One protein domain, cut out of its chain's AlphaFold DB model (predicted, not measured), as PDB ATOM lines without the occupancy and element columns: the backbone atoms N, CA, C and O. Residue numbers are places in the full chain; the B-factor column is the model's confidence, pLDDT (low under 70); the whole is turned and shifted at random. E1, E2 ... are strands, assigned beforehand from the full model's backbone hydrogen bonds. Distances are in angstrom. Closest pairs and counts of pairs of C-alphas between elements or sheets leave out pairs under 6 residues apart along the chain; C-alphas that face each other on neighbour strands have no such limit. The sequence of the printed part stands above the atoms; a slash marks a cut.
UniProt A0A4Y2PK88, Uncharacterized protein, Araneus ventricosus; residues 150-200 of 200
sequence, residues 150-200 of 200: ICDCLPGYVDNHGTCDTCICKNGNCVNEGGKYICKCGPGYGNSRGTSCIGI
ATOM      1  N   ILE A 150     -34.828  20.522 -36.466       88.56
ATOM      2  CA  ILE A 150     -34.798  19.841 -37.759       88.56
ATOM      3  C   ILE A 150     -35.761  20.556 -38.694       88.56
ATOM      4  O   ILE A 150     -36.926  20.769 -38.343       88.56
ATOM      5  N   CYS A 151     -35.283  20.868 -39.890       89.31
ATOM      6  CA  CYS A 151     -36.070  21.499 -40.935       89.31
ATOM      7  C   CYS A 151     -36.393  20.521 -42.067       89.31
ATOM      8  O   CYS A 151     -35.527  19.795 -42.555       89.31
ATOM      9  N   ASP A 152     -37.649  20.519 -42.507       87.44
ATOM     10  CA  ASP A 152     -38.038  19.940 -43.792       87.44
ATOM     11  C   ASP A 152     -38.022  21.055 -44.835       87.44
ATOM     12  O   ASP A 152     -38.725  22.057 -44.685       87.44
ATOM     13  N   CYS A 153     -37.212  20.896 -45.876       86.88
ATOM     14  CA  CYS A 153     -36.927  21.941 -46.849       86.88
ATOM     15  C   CYS A 153     -37.610  21.683 -48.202       86.88
ATOM     16  O   CYS A 153     -38.017  20.564 -48.551       86.88
ATOM     17  N   LEU A 154     -37.762  22.745 -48.992       86.88
ATOM     18  CA  LEU A 154     -38.211  22.668 -50.378       86.88
ATOM     19  C   LEU A 154     -37.191  21.915 -51.254       86.88
ATOM     20  O   LEU A 154     -36.005  21.869 -50.925       86.88
ATOM     21  N   PRO A 155     -37.631  21.315 -52.378       81.50
ATOM     22  CA  PRO A 155     -36.724  20.694 -53.341       81.50
ATOM     23  C   PRO A 155     -35.550  21.608 -53.724       81.50
ATOM     24  O   PRO A 155     -35.766  22.758 -54.095       81.50
ATOM     25  N   GLY A 156     -34.318  21.091 -53.636       76.31
ATOM     26  CA  GLY A 156     -33.084  21.851 -53.895       76.31
ATOM     27  C   GLY A 156     -32.431  22.483 -52.655       76.31
ATOM     28  O   GLY A 156     -31.318  23.004 -52.759       76.31
ATOM     29  N   TYR A 157     -33.072  22.383 -51.487       81.50
ATOM     30  CA  TYR A 157     -32.576  22.897 -50.209       81.50
ATOM     31  C   TYR A 157     -32.382  21.766 -49.189       81.50
ATOM     32  O   TYR A 157     -33.060  20.735 -49.243       81.50
ATOM     33  N   VAL A 158     -31.444  21.959 -48.263       80.00
ATOM     34  CA  VAL A 158     -31.074  21.011 -47.204       80.00
ATOM     35  C   VAL A 158     -31.081  21.689 -45.843       80.00
ATOM     36  O   VAL A 158     -30.718  22.855 -45.729       80.00
ATOM     37  N   ASP A 159     -31.448  20.934 -44.806       82.94
ATOM     38  CA  ASP A 159     -31.225  21.355 -43.425       82.94
ATOM     39  C   ASP A 159     -29.718  21.470 -43.165       82.94
ATOM     40  O   ASP A 159     -28.966  20.496 -43.284       82.94
ATOM     41  N   ASN A 160     -29.293  22.675 -42.818       79.44
ATOM     42  CA  ASN A 160     -27.941  23.016 -42.431       79.44
ATOM     43  C   ASN A 160     -28.002  23.693 -41.061       79.44
ATOM     44  O   ASN A 160     -28.253  24.886 -40.948       79.44
ATOM     45  N   HIS A 161     -27.811  22.910 -39.996       79.62
ATOM     46  CA  HIS A 161     -27.824  23.412 -38.616       79.62
ATOM     47  C   HIS A 161     -29.127  24.136 -38.214       79.62
ATOM     48  O   HIS A 161     -29.109  25.086 -37.429       79.62
ATOM     49  N   GLY A 162     -30.277  23.645 -38.691       83.19
ATOM     50  CA  GLY A 162     -31.586  24.193 -38.342       83.19
ATOM     51  C   GLY A 162     -32.041  25.369 -39.212       83.19
ATOM     52  O   GLY A 162     -32.955  26.095 -38.811       83.19
ATOM     53  N   THR A 163     -31.426  25.561 -40.379       87.50
ATOM     54  CA  THR A 163     -31.906  26.446 -41.449       87.50
ATOM     55  C   THR A 163     -31.874  25.726 -42.792       87.50
ATOM     56  O   THR A 163     -31.046  24.843 -43.004       87.50
ATOM     57  N   CYS A 164     -32.784  26.074 -43.699       87.44
ATOM     58  CA  CYS A 164     -32.796  25.531 -45.053       87.44
ATOM     59  C   CYS A 164     -31.871  26.341 -45.963       87.44
ATOM     60  O   CYS A 164     -32.187  27.471 -46.324       87.44
ATOM     61  N   ASP A 165     -30.764  25.732 -46.375       84.88
ATOM     62  CA  ASP A 165     -29.797  26.337 -47.291       84.88
ATOM     63  C   ASP A 165     -29.792  25.616 -48.637       84.88
ATOM     64  O   ASP A 165     -30.159  24.441 -48.746       84.88
ATOM     65  N   THR A 166     -29.373  26.315 -49.694       82.12
ATOM     66  CA  THR A 166     -29.198  25.696 -51.011       82.12
ATOM     67  C   THR A 166     -28.219  24.532 -50.904       82.12
ATOM     68  O   THR A 166     -27.161  24.640 -50.281       82.12
ATOM     69  N   CYS A 167     -28.547  23.415 -51.546       75.38
ATOM     70  CA  CYS A 167     -27.666  22.258 -51.579       75.38
ATOM     71  C   CYS A 167     -26.426  22.539 -52.451       75.38
ATOM     72  O   CYS A 167     -26.421  22.277 -53.655       75.38
ATOM     73  N   ILE A 168     -25.371  23.095 -51.852       72.00
ATOM     74  CA  ILE A 168     -24.107  23.397 -52.534       72.00
ATOM     75  C   ILE A 168     -23.112  22.263 -52.275       72.00
ATOM     76  O   ILE A 168     -22.408  22.244 -51.269       72.00
ATOM     77  N   CYS A 169     -23.007  21.331 -53.219       74.62
ATOM     78  CA  CYS A 169     -22.014  20.260 -53.168       74.62
ATOM     79  C   CYS A 169     -20.746  20.671 -53.926       74.62
ATOM     80  O   CYS A 169     -20.639  20.480 -55.135       74.62
ATOM     81  N   LYS A 170     -19.749  21.230 -53.231       72.75
ATOM     82  CA  LYS A 170     -18.413  21.389 -53.833       72.75
ATOM     83  C   LYS A 170     -17.825  19.998 -54.092       72.75
ATOM     84  O   LYS A 170     -17.788  19.199 -53.167       72.75
ATOM     85  N   ASN A 171     -17.372  19.718 -55.317       74.88
ATOM     86  CA  ASN A 171     -16.802  18.424 -55.738       74.88
ATOM     87  C   ASN A 171     -17.770  17.224 -55.638       74.88
ATOM     88  O   ASN A 171     -17.356  16.081 -55.425       74.88
ATOM     89  N   GLY A 172     -19.071  17.473 -55.800       79.62
ATOM     90  CA  GLY A 172     -20.097  16.435 -55.806       79.62
ATOM     91  C   GLY A 172     -21.411  16.910 -56.418       79.62
ATOM     92  O   GLY A 172     -21.544  18.064 -56.808       79.62
ATOM     93  N   ASN A 173     -22.392  16.013 -56.472       80.31
ATOM     94  CA  ASN A 173     -23.737  16.298 -56.966       80.31
ATOM     95  C   ASN A 173     -24.758  16.157 -55.841       80.31
ATOM     96  O   ASN A 173     -24.722  15.185 -55.083       80.31
ATOM     97  N   CYS A 174     -25.694  17.098 -55.763       80.06
ATOM     98  CA  CYS A 174     -26.815  16.983 -54.846       80.06
ATOM     99  C   CYS A 174     -27.841  15.991 -55.400       80.06
ATOM    100  O   CYS A 174     -28.318  16.151 -56.524       80.06
ATOM    101  N   VAL A 175     -28.196  14.977 -54.618       80.31
ATOM    102  CA  VAL A 175     -29.207  13.982 -54.991       80.31
ATOM    103  C   VAL A 175     -30.239  13.836 -53.886       80.31
ATOM    104  O   VAL A 175     -29.917  13.998 -52.713       80.31
ATOM    105  N   ASN A 176     -31.478  13.521 -54.253       74.56
ATOM    106  CA  ASN A 176     -32.515  13.179 -53.287       74.56
ATOM    107  C   ASN A 176     -32.452  11.675 -52.991       74.56
ATOM    108  O   ASN A 176     -32.681  10.864 -53.889       74.56
ATOM    109  N   GLU A 177     -32.156  11.309 -51.747       74.06
ATOM    110  CA  GLU A 177     -32.265   9.941 -51.245       74.06
ATOM    111  C   GLU A 177     -33.249   9.904 -50.075       74.06
ATOM    112  O   GLU A 177     -33.035  10.520 -49.032       74.06
ATOM    113  N   GLY A 178     -34.368   9.193 -50.254       65.94
ATOM    114  CA  GLY A 178     -35.368   9.009 -49.197       65.94
ATOM    115  C   GLY A 178     -36.042  10.302 -48.723       65.94
ATOM    116  O   GLY A 178     -36.431  10.388 -47.563       65.94
ATOM    117  N   GLY A 179     -36.156  11.319 -49.586       63.50
ATOM    118  CA  GLY A 179     -36.729  12.623 -49.236       63.50
ATOM    119  C   GLY A 179     -35.719  13.613 -48.653       63.50
ATOM    120  O   GLY A 179     -36.075  14.767 -48.424       63.50
ATOM    121  N   LYS A 180     -34.460  13.200 -48.463       66.38
ATOM    122  CA  LYS A 180     -33.369  14.056 -47.997       66.38
ATOM    123  C   LYS A 180     -32.393  14.327 -49.139       66.38
ATOM    124  O   LYS A 180     -31.971  13.410 -49.836       66.38
ATOM    125  N   TYR A 181     -32.014  15.586 -49.321       73.31
ATOM    126  CA  TYR A 181     -30.977  15.957 -50.277       73.31
ATOM    127  C   TYR A 181     -29.592  15.753 -49.647       73.31
ATOM    128  O   TYR A 181     -29.332  16.226 -48.542       73.31
ATOM    129  N   ILE A 182     -28.725  14.999 -50.323       75.69
ATOM    130  CA  ILE A 182     -27.368  14.672 -49.868       75.69
ATOM    131  C   ILE A 182     -26.349  14.912 -50.985       75.69
ATOM    132  O   ILE A 182     -26.653  14.740 -52.167       75.69
ATOM    133  N   CYS A 183     -25.114  15.251 -50.618       79.25
ATOM    134  CA  CYS A 183     -24.012  15.333 -51.574       79.25
ATOM    135  C   CYS A 183     -23.427  13.949 -51.896       79.25
ATOM    136  O   CYS A 183     -22.798  13.311 -51.048       79.25
ATOM    137  N   LYS A 184     -23.571  13.500 -53.145       84.62
ATOM    138  CA  LYS A 184     -22.781  12.391 -53.699       84.62
ATOM    139  C   LYS A 184     -21.449  12.922 -54.209       84.62
ATOM    140  O   LYS A 184     -21.411  13.686 -55.170       84.62
ATOM    141  N   CYS A 185     -20.372  12.530 -53.541       85.88
ATOM    142  CA  CYS A 185     -19.028  13.024 -53.808       85.88
ATOM    143  C   CYS A 185     -18.371  12.315 -54.993       85.88
ATOM    144  O   CYS A 185     -18.613  11.130 -55.228       85.88
ATOM    145  N   GLY A 186     -17.554  13.056 -55.744       83.06
ATOM    146  CA  GLY A 186     -16.716  12.478 -56.792       83.06
ATOM    147  C   GLY A 186     -15.559  11.635 -56.227       83.06
ATOM    148  O   GLY A 186     -15.295  11.671 -55.023       83.06
ATOM    149  N   PRO A 187     -14.838  10.889 -57.083       85.56
ATOM    150  CA  PRO A 187     -13.674  10.099 -56.675       85.56
ATOM    151  C   PRO A 187     -12.625  10.951 -55.946       85.56
ATOM    152  O   PRO A 187     -12.314  12.054 -56.391       85.56
ATOM    153  N   GLY A 188     -12.075  10.439 -54.840       83.56
ATOM    154  CA  GLY A 188     -11.099  11.162 -54.011       83.56
ATOM    155  C   GLY A 188     -11.708  12.136 -52.994       83.56
ATOM    156  O   GLY A 188     -10.966  12.858 -52.335       83.56
ATOM    157  N   TYR A 189     -13.036  12.151 -52.832       84.00
ATOM    158  CA  TYR A 189     -13.722  12.968 -51.830       84.00
ATOM    159  C   TYR A 189     -14.724  12.140 -51.008       84.00
ATOM    160  O   TYR A 189     -15.503  11.360 -51.553       84.00
ATOM    161  N   GLY A 190     -14.734  12.336 -49.690       78.56
ATOM    162  CA  GLY A 190     -15.691  11.761 -48.746       78.56
ATOM    163  C   GLY A 190     -16.785  12.755 -48.351       78.56
ATOM    164  O   GLY A 190     -16.563  13.965 -48.303       78.56
ATOM    165  N   ASN A 191     -17.983  12.249 -48.052       74.50
ATOM    166  CA  ASN A 191     -19.093  13.080 -47.594       74.50
ATOM    167  C   ASN A 191     -18.881  13.506 -46.128       74.50
ATOM    168  O   ASN A 191     -18.759  12.667 -45.237       74.50
ATOM    169  N   SER A 192     -18.883  14.815 -45.881       68.69
ATOM    170  CA  SER A 192     -18.908  15.408 -44.547       68.69
ATOM    171  C   SER A 192     -20.318  15.907 -44.225       68.69
ATOM    172  O   SER A 192     -20.802  16.876 -44.814       68.69
ATOM    173  N   ARG A 193     -20.978  15.231 -43.275       64.25
ATOM    174  CA  ARG A 193     -22.284  15.605 -42.685       64.25
ATOM    175  C   ARG A 193     -23.450  15.789 -43.671       64.25
ATOM    176  O   ARG A 193     -24.465  16.379 -43.319       64.25
ATOM    177  N   GLY A 194     -23.357  15.246 -44.878       63.03
ATOM    178  CA  GLY A 194     -24.416  15.260 -45.889       63.03
ATOM    179  C   GLY A 194     -24.390  16.465 -46.830       63.03
ATOM    180  O   GLY A 194     -25.044  16.403 -47.868       63.03
ATOM    181  N   THR A 195     -23.627  17.515 -46.514       63.97
ATOM    182  CA  THR A 195     -23.720  18.833 -47.171       63.97
ATOM    183  C   THR A 195     -22.435  19.278 -47.864       63.97
ATOM    184  O   THR A 195     -22.415  20.319 -48.515       63.97
ATOM    185  N   SER A 196     -21.333  18.534 -47.748       67.25
ATOM    186  CA  SER A 196     -20.060  18.894 -48.385       67.25
ATOM    187  C   SER A 196     -19.192  17.671 -48.661       67.25
ATOM    188  O   SER A 196     -19.262  16.681 -47.937       67.25
ATOM    189  N   CYS A 197     -18.350  17.751 -49.692       79.25
ATOM    190  CA  CYS A 197     -17.376  16.717 -50.030       79.25
ATOM    191  C   CYS A 197     -15.963  17.207 -49.702       79.25
ATOM    192  O   CYS A 197     -15.517  18.223 -50.238       79.25
ATOM    193  N   ILE A 198     -15.275  16.503 -48.806       80.94
ATOM    194  CA  ILE A 198     -13.906  16.813 -48.371       80.94
ATOM    195  C   ILE A 198     -12.942  15.778 -48.945       80.94
ATOM    196  O   ILE A 198     -13.311  14.615 -49.069       80.94
ATOM    197  N   GLY A 199     -11.742  16.200 -49.346       81.12
ATOM    198  CA  GLY A 199     -10.733  15.282 -49.885       81.12
ATOM    199  C   GLY A 199     -10.378  14.200 -48.863       81.12
ATOM    200  O   GLY A 199     -10.279  14.505 -47.672       81.12
ATOM    201  N   ILE A 200     -10.240  12.962 -49.335       76.00
ATOM    202  CA  ILE A 200      -9.819  11.789 -48.547       76.00
ATOM    203  C   ILE A 200      -8.377  11.407 -48.856       76.00
ATOM    204  O   ILE A 200      -7.955  11.597 -50.019       76.00
TER     205      ILE A 200
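Overview. This is residues 150 to 200 of the 200 residues of an uncharacterized protein of Araneus ventricosus (UniProt A0A4Y2PK88). Three small two-stranded hairpins follow one another along an elongated body: E4 and E5 run lengthwise through its middle, E2 and E3 stand across one end with the short strand E1 beside them, and E6 and E7 make the other end. The printed part has 51 residues with seven named strands, E1 to E7 in chain order, and no named helix. Its class is all strand, with three separate antiparallel sheets of two strands each. It is compact, with a radius of gyration of the C-alphas of 10.5 A, and spans 30 by 18 by 15 A.

Arrangement. E4, residues 172 to 177, and E5, residues 180 to 185, form an antiparallel hairpin at 147 degrees, with N 175 and O 182 2.9 A apart, within hydrogen-bond range. E2, residues 157 to 160, and E3, residues 163 to 166, form another at 134 degrees, with N 158 and O 165 at 2.8 A. The closest C-alphas of E2 and E5, Val 158 and Tyr 181, are 5.9 A apart. E1, residues 150 to 153, pairs with no named strand; its closest C-alpha pair with E2 is Cys 151 and Asp 159, 5.4 A. E6, residues 189 to 192, and E7, residues 196 to 199, form the third hairpin at 137 degrees, with N 190 and O 198 at 2.8 A. The closest C-alphas of E5 and E7, Cys 185 and Cys 197, are 5.5 A apart. E1 and E7 are apart.

Along the chain. E1 begins at C-alpha 150 (-34.798, 19.841, -37.759). E4 measures 14.5 A and E5 15.5 A from first to last C-alpha. E7 ends at C-alpha 199 (-10.733, 15.282, -49.885).

Size, cuts and confidence. The two farthest C-alphas, of Leu 154 and Ile 200, are 30.5 A apart. The printed part has no cut, and its six links are tight. The pLDDT is under 70 at residues 178 to 180 and 192 to 196.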